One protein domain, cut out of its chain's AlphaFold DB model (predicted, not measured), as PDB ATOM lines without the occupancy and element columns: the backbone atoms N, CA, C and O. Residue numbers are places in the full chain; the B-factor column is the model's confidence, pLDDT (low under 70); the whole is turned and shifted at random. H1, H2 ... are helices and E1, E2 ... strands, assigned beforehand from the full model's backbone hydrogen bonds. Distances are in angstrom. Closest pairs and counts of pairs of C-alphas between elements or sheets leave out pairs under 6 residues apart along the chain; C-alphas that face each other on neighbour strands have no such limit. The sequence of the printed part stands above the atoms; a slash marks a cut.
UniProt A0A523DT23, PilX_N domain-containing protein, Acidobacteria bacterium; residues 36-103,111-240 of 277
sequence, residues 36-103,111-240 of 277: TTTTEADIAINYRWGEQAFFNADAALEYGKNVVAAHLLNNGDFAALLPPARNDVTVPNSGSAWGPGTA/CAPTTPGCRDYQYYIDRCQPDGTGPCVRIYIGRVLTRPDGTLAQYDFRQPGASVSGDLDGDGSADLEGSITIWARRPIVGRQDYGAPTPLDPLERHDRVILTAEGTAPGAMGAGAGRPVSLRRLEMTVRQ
ATOM      1  N   THR A  36      98.964 101.477  87.016       94.81
ATOM      2  CA  THR A  36      99.349 100.657  88.175       94.81
ATOM      3  C   THR A  36     100.426 101.346  89.017       94.81
ATOM      4  O   THR A  36     100.229 101.523  90.219       94.81
ATOM      5  N   THR A  37     101.504 101.841  88.403       95.06
ATOM      6  CA  THR A  37     102.569 102.553  89.131       95.06
ATOM      7  C   THR A  37     102.056 103.820  89.820       95.06
ATOM      8  O   THR A  37     102.442 104.097  90.952       95.06
ATOM      9  N   THR A  38     101.156 104.575  89.179       92.12
ATOM     10  CA  THR A  38     100.553 105.773  89.795       92.12
ATOM     11  C   THR A  38      99.725 105.396  91.024       92.12
ATOM     12  O   THR A  38      99.868 106.019  92.074       92.12
ATOM     13  N   THR A  39      98.914 104.336  90.935       92.75
ATOM     14  CA  THR A  39      98.113 103.872  92.077       92.75
ATOM     15  C   THR A  39      98.966 103.349  93.233       92.75
ATOM     16  O   THR A  39      98.669 103.648  94.386       92.75
ATOM     17  N   GLU A  40     100.049 102.619  92.955       94.56
ATOM     18  CA  GLU A  40     100.979 102.145  93.987       94.56
ATOM     19  C   GLU A  40     101.700 103.306  94.673       94.56
ATOM     20  O   GLU A  40     101.818 103.320  95.899       94.56
ATOM     21  N   ALA A  41     102.128 104.309  93.900       90.12
ATOM     22  CA  ALA A  41     102.746 105.513  94.439       90.12
ATOM     23  C   ALA A  41     101.781 106.279  95.358       90.12
ATOM     24  O   ALA A  41     102.163 106.658  96.467       90.12
ATOM     25  N   ASP A  42     100.523 106.453  94.948       88.44
ATOM     26  CA  ASP A  42      99.509 107.121  95.767       88.44
ATOM     27  C   ASP A  42      99.216 106.346  97.064       88.44
ATOM     28  O   ASP A  42      99.108 106.945  98.139       88.44
ATOM     29  N   ILE A  43      99.142 105.011  97.003       89.75
ATOM     30  CA  ILE A  43      98.979 104.159  98.192       89.75
ATOM     31  C   ILE A  43     100.183 104.300  99.129       89.75
ATOM     32  O   ILE A  43      99.996 104.506 100.330       89.75
ATOM     33  N   ALA A  44     101.407 104.230  98.601       90.31
ATOM     34  CA  ALA A  44     102.631 104.339  99.389       90.31
ATOM     35  C   ALA A  44     102.752 105.707 100.080       90.31
ATOM     36  O   ALA A  44     103.125 105.782 101.253       90.31
ATOM     37  N   ILE A  45     102.383 106.790  99.389       86.44
ATOM     38  CA  ILE A  45     102.367 108.144  99.959       86.44
ATOM     39  C   ILE A  45     101.349 108.236 101.099       86.44
ATOM     40  O   ILE A  45     101.690 108.710 102.183       86.44
ATOM     41  N   ASN A  46     100.127 107.744 100.884       85.94
ATOM     42  CA  ASN A  46      99.086 107.750 101.909       85.94
ATOM     43  C   ASN A  46      99.477 106.909 103.131       85.94
ATOM     44  O   ASN A  46      99.226 107.323 104.262       85.94
ATOM     45  N   TYR A  47     100.113 105.756 102.915       91.06
ATOM     46  CA  TYR A  47     100.621 104.906 103.989       91.06
ATOM     47  C   TYR A  47     101.687 105.633 104.817       91.06
ATOM     48  O   TYR A  47     101.529 105.773 106.030       91.06
ATOM     49  N   ARG A  48     102.706 106.199 104.156       89.31
ATOM     50  CA  ARG A  48     103.789 106.947 104.814       89.31
ATOM     51  C   ARG A  48     103.264 108.139 105.620       89.31
ATOM     52  O   ARG A  48     103.678 108.352 106.753       89.31
ATOM     53  N   TRP A  49     102.321 108.907 105.071       87.12
ATOM     54  CA  TRP A  49     101.675 110.002 105.804       87.12
ATOM     55  C   TRP A  49     100.782 109.503 106.944       87.12
ATOM     56  O   TRP A  49     100.641 110.167 107.970       87.12
ATOM     57  N   GLY A  50     100.172 108.330 106.783       88.75
ATOM     58  CA  GLY A  50      99.467 107.604 107.835       88.75
ATOM     59  C   GLY A  50     100.345 107.344 109.054       88.75
ATOM     60  O   GLY A  50      99.923 107.641 110.172       88.75
ATOM     61  N   GLU A  51     101.546 106.817 108.820       92.50
ATOM     62  CA  GLU A  51     102.543 106.520 109.853       92.50
ATOM     63  C   GLU A  51     103.124 107.791 110.473       92.50
ATOM     64  O   GLU A  51     103.154 107.915 111.692       92.50
ATOM     65  N   GLN A  52     103.506 108.781 109.664       88.38
ATOM     66  CA  GLN A  52     104.063 110.038 110.174       88.38
ATOM     67  C   GLN A  52     103.069 110.785 111.072       88.38
ATOM     68  O   GLN A  52     103.423 111.229 112.160       88.38
ATOM     69  N   ALA A  53     101.797 110.865 110.670       86.62
ATOM     70  CA  ALA A  53     100.751 111.448 111.507       86.62
ATOM     71  C   ALA A  53     100.564 110.674 112.826       86.62
ATOM     72  O   ALA A  53     100.291 111.281 113.858       86.62
ATOM     73  N   PHE A  54     100.718 109.345 112.803       92.06
ATOM     74  CA  PHE A  54     100.651 108.515 114.006       92.06
ATOM     75  C   PHE A  54     101.829 108.796 114.945       92.06
ATOM     76  O   PHE A  54     101.596 109.083 116.115       92.06
ATOM     77  N   PHE A  55     103.065 108.800 114.436       91.25
ATOM     78  CA  PHE A  55     104.257 109.109 115.234       91.25
ATOM     79  C   PHE A  55     104.217 110.524 115.816       91.25
ATOM     80  O   PHE A  55     104.552 110.717 116.980       91.25
ATOM     81  N   ASN A  56     103.720 111.494 115.049       84.62
ATOM     82  CA  ASN A  56     103.498 112.857 115.525       84.62
ATOM     83  C   ASN A  56     102.499 112.881 116.702       84.62
ATOM     84  O   ASN A  56     102.739 113.541 117.713       84.62
ATOM     85  N   ALA A  57     101.390 112.138 116.610       88.38
ATOM     86  CA  ALA A  57     100.418 112.042 117.701       88.38
ATOM     87  C   ALA A  57     101.008 111.354 118.946       88.38
ATOM     88  O   ALA A  57     100.747 111.785 120.067       88.38
ATOM     89  N   ASP A  58     101.808 110.307 118.754       93.12
ATOM     90  CA  ASP A  58     102.428 109.542 119.838       93.12
ATOM     91  C   ASP A  58     103.487 110.369 120.582       93.12
ATOM     92  O   ASP A  58     103.432 110.512 121.803       93.12
ATOM     93  N   ALA A  59     104.368 111.049 119.842       87.75
ATOM     94  CA  ALA A  59     105.347 111.975 120.409       87.75
ATOM     95  C   ALA A  59     104.676 113.098 121.221       87.75
ATOM     96  O   ALA A  59     105.158 113.483 122.289       87.75
ATOM     97  N   ALA A  60     103.528 113.594 120.752       84.81
ATOM     98  CA  ALA A  60     102.751 114.584 121.484       84.81
ATOM     99  C   ALA A  60     102.167 114.026 122.793       84.81
ATOM    100  O   ALA A  60     102.174 114.744 123.793       84.81
ATOM    101  N   LEU A  61     101.709 112.766 122.829       88.56
ATOM    102  CA  LEU A  61     101.276 112.119 124.075       88.56
ATOM    103  C   LEU A  61     102.432 111.965 125.063       88.56
ATOM    104  O   LEU A  61     102.259 112.284 126.239       88.56
ATOM    105  N   GLU A  62     103.608 111.539 124.601       88.88
ATOM    106  CA  GLU A  62     104.797 111.417 125.452       88.88
ATOM    107  C   GLU A  62     105.239 112.767 126.026       88.88
ATOM    108  O   GLU A  62     105.464 112.893 127.234       88.88
ATOM    109  N   TYR A  63     105.248 113.819 125.206       84.81
ATOM    110  CA  TYR A  63     105.472 115.181 125.687       84.81
ATOM    111  C   TYR A  63     104.404 115.611 126.707       84.81
ATOM    112  O   TYR A  63     104.721 116.146 127.769       84.81
ATOM    113  N   GLY A  64     103.132 115.326 126.424       84.81
ATOM    114  CA  GLY A  64     102.011 115.594 127.318       84.81
ATOM    115  C   GLY A  64     102.149 114.953 128.686       84.81
ATOM    116  O   GLY A  64     101.953 115.624 129.698       84.81
ATOM    117  N   LYS A  65     102.530 113.673 128.725       88.06
ATOM    118  CA  LYS A  65     102.807 112.945 129.969       88.06
ATOM    119  C   LYS A  65     103.882 113.652 130.783       88.06
ATOM    120  O   LYS A  65     103.693 113.830 131.981       88.06
ATOM    121  N   ASN A  66     104.957 114.108 130.140       85.12
ATOM    122  CA  ASN A  66     106.037 114.828 130.815       85.12
ATOM    123  C   ASN A  66     105.573 116.184 131.366       85.12
ATOM    124  O   ASN A  66     105.878 116.509 132.511       85.12
ATOM    125  N   VAL A  67     104.786 116.952 130.602       83.06
ATOM    126  CA  VAL A  67     104.202 118.224 131.069       83.06
ATOM    127  C   VAL A  67     103.284 117.993 132.270       83.06
ATOM    128  O   VAL A  67     103.383 118.688 133.279       83.06
ATOM    129  N   VAL A  68     102.407 116.996 132.184       84.25
ATOM    130  CA  VAL A  68     101.465 116.634 133.249       84.25
ATOM    131  C   VAL A  68     102.204 116.138 134.497       84.25
ATOM    132  O   VAL A  68     101.874 116.552 135.606       84.25
ATOM    133  N   ALA A  69     103.242 115.316 134.332       84.50
ATOM    134  CA  ALA A  69     104.092 114.855 135.426       84.50
ATOM    135  C   ALA A  69     104.846 116.013 136.099       84.50
ATOM    136  O   ALA A  69     104.883 116.081 137.326       84.50
ATOM    137  N   ALA A  70     105.391 116.957 135.326       81.56
ATOM    138  CA  ALA A  70     106.046 118.147 135.869       81.56
ATOM    139  C   ALA A  70     105.076 119.002 136.702       81.56
ATOM    140  O   ALA A  70     105.434 119.482 137.777       81.56
ATOM    141  N   HIS A  71     103.827 119.146 136.253       79.75
ATOM    142  CA  HIS A  71     102.788 119.836 137.022       79.75
ATOM    143  C   HIS A  71     102.410 119.098 138.310       79.75
ATOM    144  O   HIS A  71     102.262 119.743 139.347       79.75
ATOM    145  N   LEU A  72     102.320 117.763 138.283       79.06
ATOM    146  CA  LEU A  72     102.093 116.963 139.493       79.06
ATOM    147  C   LEU A  72     103.211 117.127 140.523       79.06
ATOM    148  O   LEU A  72     102.921 117.197 141.714       79.06
ATOM    149  N   LEU A  73     104.469 117.207 140.086       81.00
ATOM    150  CA  LEU A  73     105.601 117.424 140.991       81.00
ATOM    151  C   LEU A  73     105.540 118.794 141.683       81.00
ATOM    152  O   LEU A  73     105.956 118.905 142.833       81.00
ATOM    153  N   ASN A  74     105.008 119.816 141.007       78.12
ATOM    154  CA  ASN A  74     104.928 121.175 141.545       78.12
ATOM    155  C   ASN A  74     103.694 121.404 142.433       78.12
ATOM    156  O   ASN A  74     103.810 122.037 143.479       78.12
ATOM    157  N   ASN A  75     102.521 120.905 142.022       74.56
ATOM    158  CA  ASN A  75     101.231 121.263 142.631       74.56
ATOM    159  C   ASN A  75     100.476 120.079 143.261       74.56
ATOM    160  O   ASN A  75      99.471 120.295 143.931       74.56
ATOM    161  N   GLY A  76     100.923 118.836 143.054       69.75
ATOM    162  CA  GLY A  76     100.380 117.635 143.706       69.75
ATOM    163  C   GLY A  76      98.997 117.153 143.244       69.75
ATOM    164  O   GLY A  76      98.621 116.040 143.607       69.75
ATOM    165  N   ASP A  77      98.267 117.936 142.444       76.00
ATOM    166  CA  ASP A  77      96.893 117.641 142.014       76.00
ATOM    167  C   ASP A  77      96.630 118.100 140.562       76.00
ATOM    168  O   ASP A  77      97.030 119.197 140.149       76.00
ATOM    169  N   PHE A  78      95.917 117.284 139.776       77.31
ATOM    170  CA  PHE A  78      95.450 117.658 138.438       77.31
ATOM    171  C   PHE A  78      94.384 118.757 138.452       77.31
ATOM    172  O   PHE A  78      94.190 119.411 137.422       77.31
ATOM    173  N   ALA A  79      93.726 119.014 139.587       72.50
ATOM    174  CA  ALA A  79      92.781 120.120 139.719       72.50
ATOM    175  C   ALA A  79      93.408 121.485 139.395       72.50
ATOM    176  O   ALA A  79      92.713 122.367 138.895       72.50
ATOM    177  N   ALA A  80      94.714 121.648 139.635       70.56
ATOM    178  CA  ALA A  80      95.457 122.867 139.317       70.56
ATOM    179  C   ALA A  80      95.863 122.960 137.835       70.56
ATOM    180  O   ALA A  80      96.073 124.055 137.316       70.56
ATOM    181  N   LEU A  81      95.981 121.818 137.146       71.25
ATOM    182  CA  LEU A  81      96.392 121.754 135.741       71.25
ATOM    183  C   LEU A  81      95.259 122.155 134.792       71.25
ATOM    184  O   LEU A  81      95.486 122.758 133.742       71.25
ATOM    185  N   LEU A  82      94.030 121.786 135.145       70.94
ATOM    186  CA  LEU A  82      92.854 121.994 134.316       70.94
ATOM    187  C   LEU A  82      91.890 122.962 135.014       70.94
ATOM    188  O   LEU A  82      91.715 122.886 136.225       70.94
ATOM    189  N   PRO A  83      91.225 123.869 134.281       64.44
ATOM    190  CA  PRO A  83      90.195 124.723 134.856       64.44
ATOM    191  C   PRO A  83      88.994 123.850 135.238       64.44
ATOM    192  O   PRO A  83      88.773 122.850 134.539       64.44
ATOM    193  N   PRO A  84      88.257 124.173 136.321       64.31
ATOM    194  CA  PRO A  84      87.102 123.398 136.794       64.31
ATOM    195  C   PRO A  84      86.159 122.969 135.667       64.31
ATOM    196  O   PRO A  84      86.085 123.655 134.640       64.31
ATOM    197  N   ALA A  85      85.417 121.870 135.864       62.75
ATOM    198  CA  ALA A  85      84.315 121.487 134.985       62.75
ATOM    199  C   ALA A  85      83.477 122.726 134.688       62.75
ATOM    200  O   ALA A  85      82.939 123.381 135.584       62.75
ATOM    201  N   ARG A  86      83.417 123.074 133.405       63.44
ATOM    202  CA  ARG A  86      82.711 124.270 132.972       63.44
ATOM    203  C   ARG A  86      81.219 124.052 133.166       63.44
ATOM    204  O   ARG A  86      80.699 122.968 132.906       63.44
ATOM    205  N   ASN A  87      80.537 125.111 133.584       63.59
ATOM    206  CA  ASN A  87      79.086 125.110 133.616       63.59
ATOM    207  C   ASN A  87      78.528 125.020 132.192       63.59
ATOM    208  O   ASN A  87      79.112 125.544 131.242       63.59
ATOM    209  N   ASP A  88      77.364 124.390 132.074       68.75
ATOM    210  CA  ASP A  88      76.557 124.402 130.859       68.75
ATOM    211  C   ASP A  88      76.348 125.843 130.367       68.75
ATOM    212  O   ASP A  88      75.871 126.700 131.117       68.75
ATOM    213  N   VAL A  89      76.673 126.102 129.098       71.75
ATOM    214  CA  VAL A  89      76.418 127.403 128.468       71.75
ATOM    215  C   VAL A  89      75.161 127.308 127.619       71.75
ATOM    216  O   VAL A  89      75.088 126.521 126.676       71.75
ATOM    217  N   THR A  90      74.174 128.140 127.931       74.38
ATOM    218  CA  THR A  90      72.949 128.255 127.139       74.38
ATOM    219  C   THR A  90      73.197 129.164 125.935       74.38
ATOM    220  O   THR A  90      73.478 130.349 126.102       74.38
ATOM    221  N   VAL A  91      73.069 128.628 124.720       73.75
ATOM    222  CA  VAL A  91      73.137 129.390 123.462       73.75
ATOM    223  C   VAL A  91      71.753 129.481 122.807       73.75
ATOM    224  O   VAL A  91      70.959 128.557 122.966       73.75
ATOM    225  N   PRO A  92      71.426 130.555 122.059       78.31
ATOM    226  CA  PRO A  92      70.088 130.726 121.481       78.31
ATOM    227  C   PRO A  92      69.667 129.639 120.481       78.31
ATOM    228  O   PRO A  92      68.485 129.338 120.387       78.31
ATOM    229  N   ASN A  93      70.616 129.087 119.719       76.62
ATOM    230  CA  ASN A  93      70.453 127.949 118.806       76.62
ATOM    231  C   ASN A  93      71.841 127.377 118.436       76.62
ATOM    232  O   ASN A  93      72.863 128.005 118.722       76.62
ATOM    233  N   SER A  94      71.895 126.218 117.769       73.06
ATOM    234  CA  SER A  94      73.154 125.539 117.395       73.06
ATOM    235  C   SER A  94      74.027 126.325 116.408       73.06
ATOM    236  O   SER A  94      75.248 126.178 116.399       73.06
ATOM    237  N   GLY A  95      73.416 127.198 115.600       70.06
ATOM    238  CA  GLY A  95      74.109 128.071 114.647       70.06
ATOM    239  C   GLY A  95      74.622 129.382 115.249       70.06
ATOM    240  O   GLY A  95      75.280 130.158 114.557       70.06
ATOM    241  N   SER A  96      74.329 129.658 116.521       69.00
ATOM    242  CA  SER A  96      74.716 130.914 117.156       69.00
ATOM    243  C   SER A  96      76.219 130.943 117.442       69.00
ATOM    244  O   SER A  96      76.774 130.037 118.075       69.00
ATOM    245  N   ALA A  97      76.866 132.044 117.038       62.06
ATOM    246  CA  ALA A  97      78.112 132.485 117.659       62.06
ATOM    247  C   ALA A  97      77.878 132.694 119.169       62.06
ATOM    248  O   ALA A  97      76.732 132.837 119.583       62.06
ATOM    249  N   TRP A  98      78.949 132.667 119.964       59.69
ATOM    250  CA  TRP A  98      79.043 132.624 121.438       59.69
ATOM    251  C   TRP A  98      78.132 133.572 122.264       59.69
ATOM    252  O   TRP A  98      78.611 134.369 123.063       59.69
ATOM    253  N   GLY A  99      76.810 133.444 122.131       43.84
ATOM    254  CA  GLY A  99      75.805 134.314 122.739       43.84
ATOM    255  C   GLY A  99      75.658 135.675 122.033       43.84
ATOM    256  O   GLY A  99      76.555 136.125 121.315       43.84
ATOM    257  N   PRO A 100      74.513 136.361 122.206       34.41
ATOM    258  CA  PRO A 100      74.328 137.707 121.681       34.41
ATOM    259  C   PRO A 100      75.215 138.685 122.469       34.41
ATOM    260  O   PRO A 100      74.909 139.024 123.607       34.41
ATOM    261  N   GLY A 101      76.311 139.147 121.860       44.66
ATOM    262  CA  GLY A 101      77.069 140.312 122.340       44.66
ATOM    263  C   GLY A 101      78.468 140.068 122.910       44.66
ATOM    264  O   GLY A 101      79.130 141.044 123.252       44.66
ATOM    265  N   THR A 102      78.979 138.836 122.962       43.72
ATOM    266  CA  THR A 102      80.371 138.584 123.375       43.72
ATOM    267  C   THR A 102      81.165 137.918 122.258       43.72
ATOM    268  O   THR A 102      81.061 136.723 122.012       43.72
ATOM    269  N   ALA A 103      82.026 138.702 121.604       47.62
ATOM    270  CA  ALA A 103      83.126 138.191 120.779       47.62
ATOM    271  C   ALA A 103      84.187 137.431 121.608       47.62
ATOM    272  O   ALA A 103      85.129 136.871 121.050       47.62
ATOM    273  N   CYS A 111      91.529 131.871 123.724       57.66
ATOM    274  CA  CYS A 111      91.731 132.599 122.478       57.66
ATOM    275  C   CYS A 111      90.414 132.702 121.687       57.66
ATOM    276  O   CYS A 111      89.500 131.887 121.840       57.66
ATOM    277  N   ALA A 112      90.293 133.725 120.835       60.06
ATOM    278  CA  ALA A 112      89.111 133.864 119.995       60.06
ATOM    279  C   ALA A 112      89.075 132.718 118.960       60.06
ATOM    280  O   ALA A 112      90.095 132.458 118.322       60.06
ATOM    281  N   PRO A 113      87.919 132.071 118.718       54.19
ATOM    282  CA  PRO A 113      87.801 130.961 117.762       54.19
ATOM    283  C   PRO A 113      88.253 131.314 116.341       54.19
ATOM    284  O   PRO A 113      88.597 130.446 115.547       54.19
ATOM    285  N   THR A 114      88.185 132.601 116.008       53.84
ATOM    286  CA  THR A 114      88.568 133.159 114.712       53.84
ATOM    287  C   THR A 114      90.067 133.431 114.601       53.84
ATOM    288  O   THR A 114      90.547 133.715 113.505       53.84
ATOM    289  N   THR A 115      90.823 133.354 115.700       54.56
ATOM    290  CA  THR A 115      92.275 133.529 115.695       54.56
ATOM    291  C   THR A 115      92.940 132.290 115.080       54.56
ATOM    292  O   THR A 115      92.728 131.179 115.573       54.56
ATOM    293  N   PRO A 116      93.760 132.436 114.020       46.88
ATOM    294  CA  PRO A 116      94.495 131.320 113.433       46.88
ATOM    295  C   PRO A 116      95.380 130.635 114.473       46.88
ATOM    296  O   PRO A 116      96.177 131.289 115.143       46.88
ATOM    297  N   GLY A 117      95.248 129.316 114.599       50.06
ATOM    298  CA  GLY A 117      95.941 128.572 115.645       50.06
ATOM    299  C   GLY A 117      95.255 128.634 117.006       50.06
ATOM    300  O   GLY A 117      95.859 128.226 117.982       50.06
ATOM    301  N   CYS A 118      94.006 129.088 117.110       55.75
ATOM    302  CA  CYS A 118      93.225 128.924 118.330       55.75
ATOM    303  C   CYS A 118      92.491 127.576 118.323       55.75
ATOM    304  O   CYS A 118      91.504 127.402 117.607       55.75
ATOM    305  N   ARG A 119      92.974 126.605 119.110       58.16
ATOM    306  CA  ARG A 119      92.286 125.319 119.346       58.16
ATOM    307  C   ARG A 119      92.102 125.035 120.832       58.16
ATOM    308  O   ARG A 119      92.275 123.898 121.264       58.16
ATOM    309  N   ASP A 120      91.742 126.061 121.601       57.75
ATOM    310  CA  ASP A 120      91.654 125.968 123.065       57.75
ATOM    311  C   ASP A 120      90.618 124.934 123.556       57.75
ATOM    312  O   ASP A 120      90.692 124.462 124.687       57.75
ATOM    313  N   TYR A 121      89.695 124.508 122.684       59.94
ATOM    314  CA  TYR A 121      88.762 123.403 122.911       59.94
ATOM    315  C   TYR A 121      88.755 122.428 121.725       59.94
ATOM    316  O   TYR A 121      88.830 122.829 120.562       59.94
ATOM    317  N   GLN A 122      88.644 121.129 122.024       51.22
ATOM    318  CA  GLN A 122      88.639 120.082 121.000       51.22
ATOM    319  C   GLN A 122      87.257 119.951 120.344       51.22
ATOM    320  O   GLN A 122      87.154 119.795 119.129       51.22
ATOM    321  N   TYR A 123      86.199 120.020 121.160       55.97
ATOM    322  CA  TYR A 123      84.820 119.782 120.745       55.97
ATOM    323  C   TYR A 123      83.824 120.507 121.643       55.97
ATOM    324  O   TYR A 123      84.073 120.723 122.831       55.97
ATOM    325  N   TYR A 124      82.662 120.810 121.073       63.75
ATOM    326  CA  TYR A 124      81.460 121.102 121.834       63.75
ATOM    327  C   TYR A 124      80.314 120.215 121.347       63.75
ATOM    328  O   TYR A 124      80.272 119.819 120.181       63.75
ATOM    329  N   ILE A 125      79.395 119.893 122.249       67.19
ATOM    330  CA  ILE A 125      78.142 119.211 121.929       67.19
ATOM    331  C   ILE A 125      77.011 120.171 122.256       67.19
ATOM    332  O   ILE A 125      76.882 120.597 123.403       67.19
ATOM    333  N   ASP A 126      76.179 120.466 121.261       77.81
ATOM    334  CA  ASP A 126      74.935 121.196 121.467       77.81
ATOM    335  C   ASP A 126      73.806 120.213 121.756       77.81
ATOM    336  O   ASP A 126      73.429 119.391 120.921       77.81
ATOM    337  N   ARG A 127      73.243 120.309 122.958       80.38
ATOM    338  CA  ARG A 127      71.997 119.647 123.335       80.38
ATOM    339  C   ARG A 127      70.863 120.641 123.159       80.38
ATOM    340  O   ARG A 127      70.527 121.388 124.076       80.38
ATOM    341  N   CYS A 128      70.332 120.683 121.946       81.75
ATOM    342  CA  CYS A 128      69.158 121.477 121.608       81.75
ATOM    343  C   CYS A 128      67.870 120.731 121.965       81.75
ATOM    344  O   CYS A 128      67.886 119.515 122.187       81.75
ATOM    345  N   GLN A 129      66.745 121.448 121.994       82.12
ATOM    346  CA  GLN A 129      65.447 120.786 122.067       82.12
ATOM    347  C   GLN A 129      65.225 119.901 120.821       82.12
ATOM    348  O   GLN A 129      65.768 120.200 119.752       82.12
ATOM    349  N   PRO A 130      64.444 118.810 120.930       82.31
ATOM    350  CA  PRO A 130      64.257 117.850 119.836       82.31
ATOM    351  C   PRO A 130      63.629 118.450 118.575       82.31
ATOM    352  O   PRO A 130      63.848 117.943 117.480       82.31
ATOM    353  N   ASP A 131      62.845 119.516 118.726       83.69
ATOM    354  CA  ASP A 131      62.201 120.231 117.624       83.69
ATOM    355  C   ASP A 131      63.130 121.252 116.940       83.69
ATOM    356  O   ASP A 131      62.729 121.906 115.978       83.69
ATOM    357  N   GLY A 132      64.373 121.387 117.418       77.50
ATOM    358  CA  GLY A 132      65.344 122.363 116.926       77.50
ATOM    359  C   GLY A 132      64.991 123.811 117.266       77.50
ATOM    360  O   GLY A 132      65.697 124.723 116.834       77.50
ATOM    361  N   THR A 133      63.920 124.036 118.030       78.12
ATOM    362  CA  THR A 133      63.512 125.355 118.495       78.12
ATOM    363  C   THR A 133      64.074 125.619 119.890       78.12
ATOM    364  O   THR A 133      64.332 124.711 120.672       78.12
ATOM    365  N   GLY A 134      64.327 126.887 120.203       72.81
ATOM    366  CA  GLY A 134      64.776 127.275 121.536       72.81
ATOM    367  C   GLY A 134      66.262 127.023 121.831       72.81
ATOM    368  O   GLY A 134      67.045 126.644 120.956       72.81
ATOM    369  N   PRO A 135      66.671 127.318 123.075       78.00
ATOM    370  CA  PRO A 135      68.070 127.362 123.444       78.00
ATOM    371  C   PRO A 135      68.704 125.972 123.452       78.00
ATOM    372  O   PRO A 135      68.098 124.988 123.879       78.00
ATOM    373  N   CYS A 136      69.966 125.910 123.040       76.94
ATOM    374  CA  CYS A 136      70.789 124.719 123.170       76.94
ATOM    375  C   CYS A 136      71.698 124.841 124.387       76.94
ATOM    376  O   CYS A 136      72.232 125.910 124.681       76.94
ATOM    377  N   VAL A 137      71.913 123.725 125.072       75.94
ATOM    378  CA  VAL A 137      72.966 123.608 126.077       75.94
ATOM    379  C   VAL A 137      74.241 123.159 125.380       75.94
ATOM    380  O   VAL A 137      74.299 122.042 124.866       75.94
ATOM    381  N   ARG A 138      75.257 124.019 125.359       71.25
ATOM    382  CA  ARG A 138      76.572 123.718 124.798       71.25
ATOM    383  C   ARG A 138      77.497 123.185 125.890       71.25
ATOM    384  O   ARG A 138      77.755 123.873 126.877       71.25
ATOM    385  N   ILE A 139      77.995 121.965 125.693       66.44
ATOM    386  CA  ILE A 139      78.920 121.266 126.599       66.44
ATOM    387  C   ILE A 139      80.295 121.199 125.935       66.44
ATOM    388  O   ILE A 139      80.403 120.682 124.824       66.44
ATOM    389  N   TYR A 140      81.341 121.684 126.606       65.38
ATOM    390  CA  TYR A 140      82.715 121.690 126.087       65.38
ATOM    391  C   TYR A 140      83.504 120.464 126.528       65.38
ATOM    392  O   TYR A 140      83.338 119.971 127.642       65.38
ATOM    393  N   ILE A 141      84.405 120.005 125.657       61.91
ATOM    394  CA  ILE A 141      85.264 118.853 125.924       61.91
ATOM    395  C   ILE A 141      86.733 119.264 125.761       61.91
ATOM    396  O   ILE A 141      87.230 119.438 124.647       61.91
ATOM    397  N   GLY A 142      87.419 119.353 126.904       60.53
ATOM    398  CA  GLY A 142      88.870 119.529 127.023       60.53
ATOM    399  C   GLY A 142      89.400 120.956 126.919       60.53
ATOM    400  O   GLY A 142      88.693 121.867 126.494       60.53
ATOM    401  N   ARG A 143      90.662 121.124 127.336       65.88
ATOM    402  CA  ARG A 143      91.451 122.355 127.224       65.88
ATOM    403  C   ARG A 143      92.825 122.031 126.640       65.88
ATOM    404  O   ARG A 143      93.368 120.951 126.874       65.88
ATOM    405  N   VAL A 144      93.419 122.966 125.913       64.19
ATOM    406  CA  VAL A 144      94.853 122.890 125.612       64.19
ATOM    407  C   VAL A 144      95.654 123.059 126.907       64.19
ATOM    408  O   VAL A 144      95.334 123.902 127.746       64.19
ATOM    409  N   LEU A 145      96.681 122.228 127.095       63.34
ATOM    410  CA  LEU A 145      97.575 122.345 128.249       63.34
ATOM    411  C   LEU A 145      98.344 123.663 128.207       63.34
ATOM    412  O   LEU A 145      98.701 124.134 127.134       63.34
ATOM    413  N   THR A 146      98.665 124.228 129.365       62.03
ATOM    414  CA  THR A 146      99.634 125.324 129.463       62.03
ATOM    415  C   THR A 146     100.999 124.785 129.868       62.03
ATOM    416  O   THR A 146     101.116 123.919 130.744       62.03
ATOM    417  N   ARG A 147     102.049 125.321 129.249       63.03
ATOM    418  CA  ARG A 147     103.426 125.155 129.713       63.03
ATOM    419  C   ARG A 147     103.577 125.754 131.125       63.03
ATOM    420  O   ARG A 147     102.743 126.563 131.541       63.03
ATOM    421  N   PRO A 148     104.634 125.384 131.870       60.25
ATOM    422  CA  PRO A 148     104.910 125.965 133.187       60.25
ATOM    423  C   PRO A 148     105.037 127.499 133.195       60.25
ATOM    424  O   PRO A 148     104.788 128.122 134.220       60.25
ATOM    425  N   ASP A 149     105.381 128.111 132.060       62.53
ATOM    426  CA  ASP A 149     105.473 129.566 131.870       62.53
ATOM    427  C   ASP A 149     104.115 130.262 131.616       62.53
ATOM    428  O   ASP A 149     104.063 131.473 131.409       62.53
ATOM    429  N   GLY A 150     103.009 129.509 131.617       64.44
ATOM    430  CA  GLY A 150     101.654 130.014 131.390       64.44
ATOM    431  C   GLY A 150     101.242 130.123 129.918       64.44
ATOM    432  O   GLY A 150     100.084 130.431 129.635       64.44
ATOM    433  N   THR A 151     102.137 129.840 128.968       65.56
ATOM    434  CA  THR A 151     101.804 129.834 127.535       65.56
ATOM    435  C   THR A 151     101.042 128.566 127.146       65.56
ATOM    436  O   THR A 151     101.234 127.503 127.736       65.56
ATOM    437  N   LEU A 152     100.174 128.633 126.130       62.00
ATOM    438  CA  LEU A 152      99.497 127.439 125.611       62.00
ATOM    439  C   LEU A 152     100.527 126.482 124.992       62.00
ATOM    440  O   LEU A 152     101.283 126.870 124.100       62.00
ATOM    441  N   ALA A 153     100.515 125.215 125.406       60.50
ATOM    442  CA  ALA A 153     101.249 124.101 124.801       60.50
ATOM    443  C   ALA A 153     100.574 123.647 123.493       60.50
ATOM    444  O   ALA A 153     100.364 122.461 123.240       60.50
ATOM    445  N   GLN A 154     100.202 124.625 122.670       60.16
ATOM    446  CA  GLN A 154      99.700 124.416 121.331       60.16
ATOM    447  C   GLN A 154     100.844 124.604 120.351       60.16
ATOM    448  O   GLN A 154     101.488 125.653 120.338       60.16
ATOM    449  N   TYR A 155     101.037 123.620 119.489       55.41
ATOM    450  CA  TYR A 155     101.923 123.753 118.351       55.41
ATOM    451  C   TYR A 155     101.078 123.670 117.074       55.41
ATOM    452  O   TYR A 155     100.907 122.620 116.464       55.41
ATOM    453  N   ASP A 156     100.438 124.780 116.695       46.97
ATOM    454  CA  ASP A 156      99.722 124.843 115.417       46.97
ATOM    455  C   ASP A 156     100.670 125.317 114.315       46.97
ATOM    456  O   ASP A 156     100.870 126.510 114.100       46.97
ATOM    457  N   PHE A 157     101.259 124.355 113.614       49.22
ATOM    458  CA  PHE A 157     102.217 124.583 112.530       49.22
ATOM    459  C   PHE A 157     101.541 125.032 111.217       49.22
ATOM    460  O   PHE A 157     102.187 125.138 110.179       49.22
ATOM    461  N   ARG A 158     100.223 125.291 111.222       42.81
ATOM    462  CA  ARG A 158      99.464 125.666 110.017       42.81
ATOM    463  C   ARG A 158      99.410 127.164 109.743       42.81
ATOM    464  O   ARG A 158      98.679 127.543 108.833       42.81
ATOM    465  N   GLN A 159     100.110 128.025 110.491       39.91
ATOM    466  CA  GLN A 159     100.078 129.455 110.177       39.91
ATOM    467  C   GLN A 159     100.769 129.732 108.828       39.91
ATOM    468  O   GLN A 159     101.984 129.569 108.717       39.91
ATOM    469  N   PRO A 160     100.030 130.198 107.804       37.09
ATOM    470  CA  PRO A 160     100.631 130.670 106.574       37.09
ATOM    471  C   PRO A 160     101.159 132.083 106.849       37.09
ATOM    472  O   PRO A 160     100.415 133.054 106.736       37.09
ATOM    473  N   GLY A 161     102.421 132.203 107.269       44.41
ATOM    474  CA  GLY A 161     103.125 133.494 107.268       44.41
ATOM    475  C   GLY A 161     103.858 133.926 108.539       44.41
ATOM    476  O   GLY A 161     104.400 135.026 108.533       44.41
ATOM    477  N   ALA A 162     103.926 133.115 109.597       42.34
ATOM    478  CA  ALA A 162     104.800 133.402 110.737       42.34
ATOM    479  C   ALA A 162     106.043 132.503 110.700       42.34
ATOM    480  O   ALA A 162     105.951 131.308 110.426       42.34
ATOM    481  N   SER A 163     107.202 133.112 110.945       43.03
ATOM    482  CA  SER A 163     108.519 132.487 111.059       43.03
ATOM    483  C   SER A 163     108.481 131.248 111.956       43.03
ATOM    484  O   SER A 163     108.219 131.367 113.147       43.03
ATOM    485  N   VAL A 164     108.724 130.090 111.340       44.47
ATOM    486  CA  VAL A 164     109.190 128.823 111.929       44.47
ATOM    487  C   VAL A 164     108.649 128.515 113.337       44.47
ATOM    488  O   VAL A 164     109.395 128.316 114.284       44.47
ATOM    489  N   SER A 165     107.327 128.416 113.482       49.34
ATOM    490  CA  SER A 165     106.784 127.487 114.483       49.34
ATOM    491  C   SER A 165     107.062 126.103 113.901       49.34
ATOM    492  O   SER A 165     106.568 125.833 112.808       49.34
ATOM    493  N   GLY A 166     107.957 125.314 114.499       49.69
ATOM    494  CA  GLY A 166     108.605 124.160 113.841       49.69
ATOM    495  C   GLY A 166     109.877 123.709 114.545       49.69
ATOM    496  O   GLY A 166     110.183 122.523 114.559       49.69
ATOM    497  N   ASP A 167     110.548 124.690 115.130       57.59
ATOM    498  CA  ASP A 167     111.819 124.599 115.823       57.59
ATOM    499  C   ASP A 167     111.607 124.160 117.278       57.59
ATOM    500  O   ASP A 167     111.186 124.951 118.131       57.59
ATOM    501  N   LEU A 168     111.750 122.860 117.535       51.47
ATOM    502  CA  LEU A 168     111.591 122.311 118.881       51.47
ATOM    503  C   LEU A 168     112.826 122.593 119.736       51.47
ATOM    504  O   LEU A 168     112.695 122.652 120.964       51.47
ATOM    505  N   ASP A 169     113.999 122.725 119.113       54.19
ATOM    506  CA  ASP A 169     115.279 122.852 119.805       54.19
ATOM    507  C   ASP A 169     115.838 124.290 119.871       54.19
ATOM    508  O   ASP A 169     116.731 124.567 120.678       54.19
ATOM    509  N   GLY A 170     115.229 125.231 119.152       56.44
ATOM    510  CA  GLY A 170     115.562 126.652 119.138       56.44
ATOM    511  C   GLY A 170     116.653 127.045 118.132       56.44
ATOM    512  O   GLY A 170     117.229 128.130 118.287       56.44
ATOM    513  N   ASP A 171     116.990 126.194 117.157       64.94
ATOM    514  CA  ASP A 171     118.073 126.415 116.190       64.94
ATOM    515  C   ASP A 171     117.697 127.282 114.967       64.94
ATOM    516  O   ASP A 171     118.555 127.669 114.164       64.94
ATOM    517  N   GLY A 172     116.426 127.665 114.853       58.00
ATOM    518  CA  GLY A 172     115.857 128.459 113.768       58.00
ATOM    519  C   GLY A 172     115.440 127.647 112.538       58.00
ATOM    520  O   GLY A 172     115.034 128.243 111.533       58.00
ATOM    521  N   SER A 173     115.526 126.319 112.589       58.88
ATOM    522  CA  SER A 173     115.091 125.389 111.553       58.88
ATOM    523  C   SER A 173     113.799 124.673 111.962       58.88
ATOM    524  O   SER A 173     113.425 124.611 113.124       58.88
ATOM    525  N   ALA A 174     113.015 124.207 110.987       56.84
ATOM    526  CA  ALA A 174     111.816 123.435 111.303       56.84
ATOM    527  C   ALA A 174     112.204 121.963 111.495       56.84
ATOM    528  O   ALA A 174     112.335 121.243 110.506       56.84
ATOM    529  N   ASP A 175     112.336 121.517 112.745       58.84
ATOM    530  CA  ASP A 175     112.606 120.112 113.090       58.84
ATOM    531  C   ASP A 175     111.439 119.186 112.749       58.84
ATOM    532  O   ASP A 175     111.606 117.995 112.467       58.84
ATOM    533  N   LEU A 176     110.222 119.726 112.813       57.31
ATOM    534  CA  LEU A 176     109.002 118.956 112.641       57.31
ATOM    535  C   LEU A 176     108.389 119.144 111.260       57.31
ATOM    536  O   LEU A 176     107.788 120.166 110.927       57.31
ATOM    537  N   GLU A 177     108.421 118.065 110.491       66.12
ATOM    538  CA  GLU A 177     107.552 117.889 109.342       66.12
ATOM    539  C   GLU A 177     106.134 117.487 109.805       66.12
ATOM    540  O   GLU A 177     105.869 116.330 110.150       66.12
ATOM    541  N   GLY A 178     105.200 118.444 109.805       67.50
ATOM    542  CA  GLY A 178     103.781 118.215 110.114       67.50
ATOM    543  C   GLY A 178     103.247 119.114 111.228       67.50
ATOM    544  O   GLY A 178     103.785 120.187 111.477       67.50
ATOM    545  N   SER A 179     102.152 118.706 111.878       72.44
ATOM    546  CA  SER A 179     101.642 119.422 113.052       72.44
ATOM    547  C   SER A 179     101.240 118.502 114.190       72.44
ATOM    548  O   SER A 179     100.635 117.462 113.944       72.44
ATOM    549  N   ILE A 180     101.465 118.930 115.433       76.56
ATOM    550  CA  ILE A 180     100.976 118.230 116.624       76.56
ATOM    551  C   ILE A 180     100.101 119.129 117.481       76.56
ATOM    552  O   ILE A 180     100.416 120.285 117.736       76.56
ATOM    553  N   THR A 181      98.982 118.620 117.968       75.31
ATOM    554  CA  THR A 181      98.195 119.328 118.977       75.31
ATOM    555  C   THR A 181      97.849 118.374 120.097       75.31
ATOM    556  O   THR A 181      97.380 117.269 119.840       75.31
ATOM    557  N   ILE A 182      98.085 118.810 121.331       81.75
ATOM    558  CA  ILE A 182      97.732 118.062 122.527       81.75
ATOM    559  C   ILE A 182      96.680 118.812 123.338       81.75
ATOM    560  O   ILE A 182      96.813 119.999 123.640       81.75
ATOM    561  N   TRP A 183      95.640 118.082 123.717       80.94
ATOM    562  CA  TRP A 183      94.633 118.504 124.673       80.94
ATOM    563  C   TRP A 183      94.738 117.651 125.918       80.94
ATOM    564  O   TRP A 183      95.019 116.455 125.851       80.94
ATOM    565  N   ALA A 184      94.428 118.261 127.048       80.81
ATOM    566  CA  ALA A 184      94.138 117.546 128.269       80.81
ATOM    567  C   ALA A 184      92.711 117.858 128.699       80.81
ATOM    568  O   ALA A 184      92.215 118.981 128.593       80.81
ATOM    569  N   ARG A 185      92.020 116.843 129.193       79.12
ATOM    570  CA  ARG A 185      90.662 116.989 129.695       79.12
ATOM    571  C   ARG A 185      90.478 116.176 130.955       79.12
ATOM    572  O   ARG A 185      91.051 115.097 131.099       79.12
ATOM    573  N   ARG A 186      89.644 116.686 131.853       76.38
ATOM    574  CA  ARG A 186      89.159 115.890 132.970       76.38
ATOM    575  C   ARG A 186      88.084 114.933 132.466       76.38
ATOM    576  O   ARG A 186      87.294 115.316 131.597       76.38
ATOM    577  N   PRO A 187      88.031 113.700 132.986       74.69
ATOM    578  CA  PRO A 187      86.807 112.935 132.884       74.69
ATOM    579  C   PRO A 187      85.712 113.658 133.667       74.69
ATOM    580  O   PRO A 187      85.975 114.327 134.665       74.69
ATOM    581  N   ILE A 188      84.479 113.503 133.208       68.50
ATOM    582  CA  ILE A 188      83.293 114.028 133.879       68.50
ATOM    583  C   ILE A 188      82.390 112.859 134.257       68.50
ATOM    584  O   ILE A 188      82.253 111.900 133.492       68.50
ATOM    585  N   VAL A 189      81.770 112.936 135.431       63.66
ATOM    586  CA  VAL A 189      80.747 111.985 135.877       63.66
ATOM    587  C   VAL A 189      79.453 112.763 136.062       63.66
ATOM    588  O   VAL A 189      79.300 113.572 136.975       63.66
ATOM    589  N   GLY A 190      78.507 112.568 135.143       68.62
ATOM    590  CA  GLY A 190      77.287 113.369 135.110       68.62
ATOM    591  C   GLY A 190      77.579 114.838 134.781       68.62
ATOM    592  O   GLY A 190      77.982 115.145 133.663       68.62
ATOM    593  N   ARG A 191      77.327 115.737 135.744       62.56
ATOM    594  CA  ARG A 191      77.545 117.198 135.630       62.56
ATOM    595  C   ARG A 191      78.749 117.692 136.441       62.56
ATOM    596  O   ARG A 191      78.918 118.896 136.589       62.56
ATOM    597  N   GLN A 192      79.523 116.780 137.023       63.66
ATOM    598  CA  GLN A 192      80.622 117.107 137.927       63.66
ATOM    599  C   GLN A 192      81.946 116.581 137.373       63.66
ATOM    600  O   GLN A 192      81.972 115.605 136.615       63.66
ATOM    601  N   ASP A 193      83.038 117.243 137.758       67.69
ATOM    602  CA  ASP A 193      84.388 116.738 137.530       67.69
ATOM    603  C   ASP A 193      84.530 115.337 138.132       67.69
ATOM    604  O   ASP A 193      84.009 115.038 139.210       67.69
ATOM    605  N   TYR A 194      85.255 114.462 137.442       68.06
ATOM    606  CA  TYR A 194      85.743 113.246 138.070       68.06
ATOM    607  C   TYR A 194      86.660 113.623 139.239       68.06
ATOM    608  O   TYR A 194      87.602 114.392 139.049       68.06
ATOM    609  N   GLY A 195      86.380 113.083 140.425       66.25
ATOM    610  CA  GLY A 195      87.054 113.478 141.662       66.25
ATOM    611  C   GLY A 195      86.387 114.648 142.390       66.25
ATOM    612  O   GLY A 195      86.897 115.065 143.419       66.25
ATOM    613  N   ALA A 196      85.249 115.176 141.916       67.00
ATOM    614  CA  ALA A 196      84.442 116.096 142.719       67.00
ATOM    615  C   ALA A 196      83.983 115.413 144.023       67.00
ATOM    616  O   ALA A 196      83.707 114.208 144.004       67.00
ATOM    617  N   PRO A 197      83.859 116.155 145.142       64.38
ATOM    618  CA  PRO A 197      83.482 115.577 146.423       64.38
ATOM    619  C   PRO A 197      82.115 114.906 146.304       64.38
ATOM    620  O   PRO A 197      81.087 115.549 146.070       64.38
ATOM    621  N   THR A 198      82.102 113.591 146.484       67.25
ATOM    622  CA  THR A 198      80.869 112.819 146.623       67.25
ATOM    623  C   THR A 198      80.823 112.220 148.023       67.25
ATOM    624  O   THR A 198      81.866 112.056 148.654       67.25
ATOM    625  N   PRO A 199      79.644 111.812 148.525       69.38
ATOM    626  CA  PRO A 199      79.569 111.076 149.789       69.38
ATOM    627  C   PRO A 199      80.433 109.801 149.821       69.38
ATOM    628  O   PRO A 199      80.711 109.288 150.900       69.38
ATOM    629  N   LEU A 200      80.827 109.285 148.650       59.84
ATOM    630  CA  LEU A 200      81.643 108.081 148.480       59.84
ATOM    631  C   LEU A 200      83.140 108.377 148.303       59.84
ATOM    632  O   LEU A 200      83.954 107.499 148.566       59.84
ATOM    633  N   ASP A 201      83.501 109.590 147.884       60.91
ATOM    634  CA  ASP A 201      84.884 110.045 147.734       60.91
ATOM    635  C   ASP A 201      85.022 111.472 148.293       60.91
ATOM    636  O   ASP A 201      84.869 112.455 147.561       60.91
ATOM    637  N   PRO A 202      85.247 111.602 149.613       62.38
ATOM    638  CA  PRO A 202      85.359 112.896 150.275       62.38
ATOM    639  C   PRO A 202      86.739 113.547 150.090       62.38
ATOM    640  O   PRO A 202      86.954 114.637 150.607       62.38
ATOM    641  N   LEU A 203      87.691 112.876 149.426       64.75
ATOM    642  CA  LEU A 203      89.089 113.314 149.349       64.75
ATOM    643  C   LEU A 203      89.401 114.171 148.115       64.75
ATOM    644  O   LEU A 203      90.559 114.533 147.930       64.75
ATOM    645  N   GLU A 204      88.397 114.478 147.291       70.06
ATOM    646  CA  GLU A 204      88.501 115.346 146.108       70.06
ATOM    647  C   GLU A 204      89.630 114.964 145.135       70.06
ATOM    648  O   GLU A 204      90.289 115.817 144.531       70.06
ATOM    649  N   ARG A 205      89.917 113.664 145.000       67.69
ATOM    650  CA  ARG A 205      91.088 113.219 144.245       67.69
ATOM    651  C   ARG A 205      90.804 113.289 142.751       67.69
ATOM    652  O   ARG A 205      90.250 112.362 142.164       67.69
ATOM    653  N   HIS A 206      91.257 114.363 142.111       75.12
ATOM    654  CA  HIS A 206      91.353 114.437 140.657       75.12
ATOM    655  C   HIS A 206      92.567 113.613 140.217       75.12
ATOM    656  O   HIS A 206      93.607 114.138 139.840       75.12
ATOM    657  N   ASP A 207      92.446 112.291 140.306       77.94
ATOM    658  CA  ASP A 207      93.548 111.347 140.117       77.94
ATOM    659  C   ASP A 207      93.831 111.025 138.647       77.94
ATOM    660  O   ASP A 207      94.723 110.232 138.358       77.94
ATOM    661  N   ARG A 208      93.064 111.579 137.701       82.62
ATOM    662  CA  ARG A 208      93.185 111.230 136.285       82.62
ATOM    663  C   ARG A 208      92.909 112.379 135.331       82.62
ATOM    664  O   ARG A 208      92.019 113.203 135.533       82.62
ATOM    665  N   VAL A 209      93.629 112.349 134.220       85.56
ATOM    666  CA  VAL A 209      93.485 113.248 133.079       85.56
ATOM    667  C   VAL A 209      93.486 112.416 131.810       85.56
ATOM    668  O   VAL A 209      94.227 111.449 131.679       85.56
ATOM    669  N   ILE A 210      92.654 112.797 130.855       85.81
ATOM    670  CA  ILE A 210      92.670 112.237 129.512       85.81
ATOM    671  C   ILE A 210      93.490 113.181 128.638       85.81
ATOM    672  O   ILE A 210      93.135 114.349 128.478       85.81
ATOM    673  N   LEU A 211      94.585 112.674 128.087       88.00
ATOM    674  CA  LEU A 211      95.366 113.325 127.055       88.00
ATOM    675  C   LEU A 211      94.856 112.872 125.697       88.00
ATOM    676  O   LEU A 211      94.778 111.677 125.425       88.00
ATOM    677  N   THR A 212      94.543 113.829 124.839       86.62
ATOM    678  CA  THR A 212      94.235 113.569 123.439       86.62
ATOM    679  C   THR A 212      95.300 114.247 122.603       86.62
ATOM    680  O   THR A 212      95.541 115.437 122.774       86.62
ATOM    681  N   ALA A 213      95.924 113.518 121.690       86.56
ATOM    682  CA  ALA A 213      96.881 114.070 120.747       86.56
ATOM    683  C   ALA A 213      96.373 113.911 119.319       86.56
ATOM    684  O   ALA A 213      95.823 112.874 118.953       86.56
ATOM    685  N   GLU A 214      96.577 114.935 118.501       84.00
ATOM    686  CA  GLU A 214      96.410 114.887 117.055       84.00
ATOM    687  C   GLU A 214      97.753 115.142 116.396       84.00
ATOM    688  O   GLU A 214      98.350 116.197 116.595       84.00
ATOM    689  N   GLY A 215      98.194 114.191 115.586       84.25
ATOM    690  CA  GLY A 215      99.318 114.356 114.684       84.25
ATOM    691  C   GLY A 215      98.813 114.502 113.258       84.25
ATOM    692  O   GLY A 215      97.894 113.793 112.832       84.25
ATOM    693  N   THR A 216      99.403 115.429 112.516       81.94
ATOM    694  CA  THR A 216      99.202 115.572 111.077       81.94
ATOM    695  C   THR A 216     100.528 115.412 110.356       81.94
ATOM    696  O   THR A 216     101.569 115.853 110.848       81.94
ATOM    697  N   ALA A 217     100.491 114.752 109.203       80.62
ATOM    698  CA  ALA A 217     101.634 114.674 108.303       80.62
ATOM    699  C   ALA A 217     101.739 115.959 107.458       80.62
ATOM    700  O   ALA A 217     100.710 116.584 107.174       80.62
ATOM    701  N   PRO A 218     102.946 116.352 107.018       69.06
ATOM    702  CA  PRO A 218     103.129 117.467 106.101       69.06
ATOM    703  C   PRO A 218     102.369 117.176 104.802       69.06
ATOM    704  O   PRO A 218     102.628 116.200 104.095       69.06
ATOM    705  N   GLY A 219     101.393 118.019 104.470       62.53
ATOM    706  CA  GLY A 219     100.778 117.964 103.150       62.53
ATOM    707  C   GLY A 219     101.825 118.300 102.086       62.53
ATOM    708  O   GLY A 219     102.587 119.248 102.257       62.53
ATOM    709  N   ALA A 220     101.833 117.581 100.961       50.94
ATOM    710  CA  ALA A 220     102.778 117.800  99.853       50.94
ATOM    711  C   ALA A 220     102.797 119.231  99.262       50.94
ATOM    712  O   ALA A 220     103.600 119.499  98.375       50.94
ATOM    713  N   MET A 221     101.886 120.125  99.659       48.59
ATOM    714  CA  MET A 221     101.678 121.423  99.006       48.59
ATOM    715  C   MET A 221     101.355 122.577  99.978       48.59
ATOM    716  O   MET A 221     100.743 123.564  99.579       48.59
ATOM    717  N   GLY A 222     101.772 122.480 101.245       48.53
ATOM    718  CA  GLY A 222     101.546 123.541 102.233       48.53
ATOM    719  C   GLY A 222     100.078 123.697 102.663       48.53
ATOM    720  O   GLY A 222      99.161 123.075 102.118       48.53
ATOM    721  N   ALA A 223      99.852 124.507 103.698       40.22
ATOM    722  CA  ALA A 223      98.521 124.772 104.239       40.22
ATOM    723  C   ALA A 223      97.640 125.481 103.187       40.22
ATOM    724  O   ALA A 223      97.826 126.662 102.918       40.22
ATOM    725  N   GLY A 224      96.687 124.763 102.579       40.59
ATOM    726  CA  GLY A 224      95.687 125.341 101.662       40.59
ATOM    727  C   GLY A 224      95.476 124.581 100.353       40.59
ATOM    728  O   GLY A 224      94.430 124.724  99.723       40.59
ATOM    729  N   ALA A 225      96.408 123.718  99.956       44.94
ATOM    730  CA  ALA A 225      96.187 122.805  98.844       44.94
ATOM    731  C   ALA A 225      95.388 121.607  99.365       44.94
ATOM    732  O   ALA A 225      95.937 120.795 100.101       44.94
ATOM    733  N   GLY A 226      94.097 121.527  99.033       42.03
ATOM    734  CA  GLY A 226      93.102 120.565  99.539       42.03
ATOM    735  C   GLY A 226      93.359 119.072  99.276       42.03
ATOM    736  O   GLY A 226      92.422 118.334  98.980       42.03
ATOM    737  N   ARG A 227      94.605 118.603  99.376       48.22
ATOM    738  CA  ARG A 227      94.948 117.192  99.533       48.22
ATOM    739  C   ARG A 227      94.673 116.752 100.976       48.22
ATOM    740  O   ARG A 227      94.841 117.552 101.898       48.22
ATOM    741  N   PRO A 228      94.255 115.492 101.183       51.47
ATOM    742  CA  PRO A 228      93.967 114.975 102.509       51.47
ATOM    743  C   PRO A 228      95.251 114.975 103.340       51.47
ATOM    744  O   PRO A 228      96.159 114.180 103.115       51.47
ATOM    745  N   VAL A 229      95.329 115.887 104.305       66.38
ATOM    746  CA  VAL A 229      96.266 115.763 105.421       66.38
ATOM    747  C   VAL A 229      95.884 114.493 106.172       66.38
ATOM    748  O   VAL A 229      94.758 114.370 106.656       66.38
ATOM    749  N   SER A 230      96.806 113.531 106.235       76.62
ATOM    750  CA  SER A 230      96.645 112.391 107.131       76.62
ATOM    751  C   SER A 230      96.607 112.930 108.556       76.62
ATOM    752  O   SER A 230      97.542 113.609 108.984       76.62
ATOM    753  N   LEU A 231      95.507 112.667 109.257       81.56
ATOM    754  CA  LEU A 231      95.308 113.041 110.649       81.56
ATOM    755  C   LEU A 231      95.122 111.768 111.460       81.56
ATOM    756  O   LEU A 231      94.256 110.940 111.161       81.56
ATOM    757  N   ARG A 232      95.922 111.624 112.511       87.12
ATOM    758  CA  ARG A 232      95.780 110.551 113.491       87.12
ATOM    759  C   ARG A 232      95.501 111.164 114.843       87.12
ATOM    760  O   ARG A 232      96.147 112.127 115.239       87.12
ATOM    761  N   ARG A 233      94.515 110.596 115.532       86.44
ATOM    762  CA  ARG A 233      94.164 110.964 116.895       86.44
ATOM    763  C   ARG A 233      94.458 109.794 117.812       86.44
ATOM    764  O   ARG A 233      93.958 108.700 117.562       86.44
ATOM    765  N   LEU A 234      95.217 110.059 118.862       89.50
ATOM    766  CA  LEU A 234      95.474 109.126 119.946       89.50
ATOM    767  C   LEU A 234      94.911 109.696 121.240       89.50
ATOM    768  O   LEU A 234      94.844 110.911 121.423       89.50
ATOM    769  N   GLU A 235      94.478 108.810 122.124       89.00
ATOM    770  CA  GLU A 235      93.934 109.175 123.423       89.00
ATOM    771  C   GLU A 235      94.542 108.268 124.487       89.00
ATOM    772  O   GLU A 235      94.626 107.054 124.310       89.00
ATOM    773  N   MET A 236      94.965 108.868 125.593       91.44
ATOM    774  CA  MET A 236      95.554 108.179 126.730       91.44
ATOM    775  C   MET A 236      94.952 108.729 128.015       91.44
ATOM    776  O   MET A 236      94.848 109.935 128.198       91.44
ATOM    777  N   THR A 237      94.596 107.850 128.949       89.12
ATOM    778  CA  THR A 237      94.287 108.270 130.319       89.12
ATOM    779  C   THR A 237      95.556 108.181 131.156       89.12
ATOM    780  O   THR A 237      96.129 107.106 131.311       89.12
ATOM    781  N   VAL A 238      95.991 109.314 131.696       87.56
ATOM    782  CA  VAL A 238      97.073 109.416 132.673       87.56
ATOM    783  C   VAL A 238      96.441 109.423 134.052       87.56
ATOM    784  O   VAL A 238      95.521 110.200 134.305       87.56
ATOM    785  N   ARG A 239      96.932 108.564 134.944       84.06
ATOM    786  CA  ARG A 239      96.562 108.588 136.357       84.06
ATOM    787  C   ARG A 239      97.737 109.042 137.207       84.06
ATOM    788  O   ARG A 239      98.882 108.694 136.921       84.06
ATOM    789  N   GLN A 240      97.445 109.793 138.258       79.19
ATOM    790  CA  GLN A 240      98.377 110.006 139.347       79.19
ATOM    791  C   GLN A 240      98.622 108.646 140.017       79.19
ATOM    792  O   GLN A 240      97.659 107.914 140.258       79.19
TER     793      GLN A 240
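What this domain is: This is residues 36 to 103 and 111 to 240 of the 277 residues of the protein "PilX_N domain-containing protein" of Acidobacteria bacterium (UniProt A0A523DT23). With little regular structure, one long helix, H1, covers a twisted sheet, E4-E5-E6; H1's residues 36 to 44 stick out, and a smaller sheet, E1-E3-E2, lies away from H1. The 198 printed residues hold H1, then E1 to E6, mixed in class, with 79 in named elements and both sheets antiparallel. The whole is only just compact, close to loose: radius of gyration of the C-alphas 19.6 A, spans 63 by 48 by 34 A.

Where its parts are: H1, residues 36 to 75, begins at C-alpha 36 (99.349, 100.657, 88.175) and is 58.3 A long. E1 is residues 89 to 91, E2 123 to 127, E3 136 to 141, E4 179 to 185, E5 208 to 216. E6, residues 231 to 239, ends at C-alpha 239 (96.562, 108.588, 136.357).

How they stand to each other: Two layers, a helix on one face of a sheet: H1 is on E4-E5-E6, height over the sheet 5.9 A; its closest C-alphas to E5 are Ala 57 and Gly 215, 4.0 A. In H1 every O i to N i+4 pair is within hydrogen-bond range. E4-E5-E6 is a meander, successive antiparallel neighbours; N 181 and O 214, 2.9 A, and N 213 and O 234, 2.8 A, are within range.

The domain as a whole: Residues 104 to 110 are cut out, a gap of 10.4 A between C-alphas 103 and 111. The link E3 to E4, 37 residues, is long; 99 residues have pLDDT under 70, among them 139 to 178.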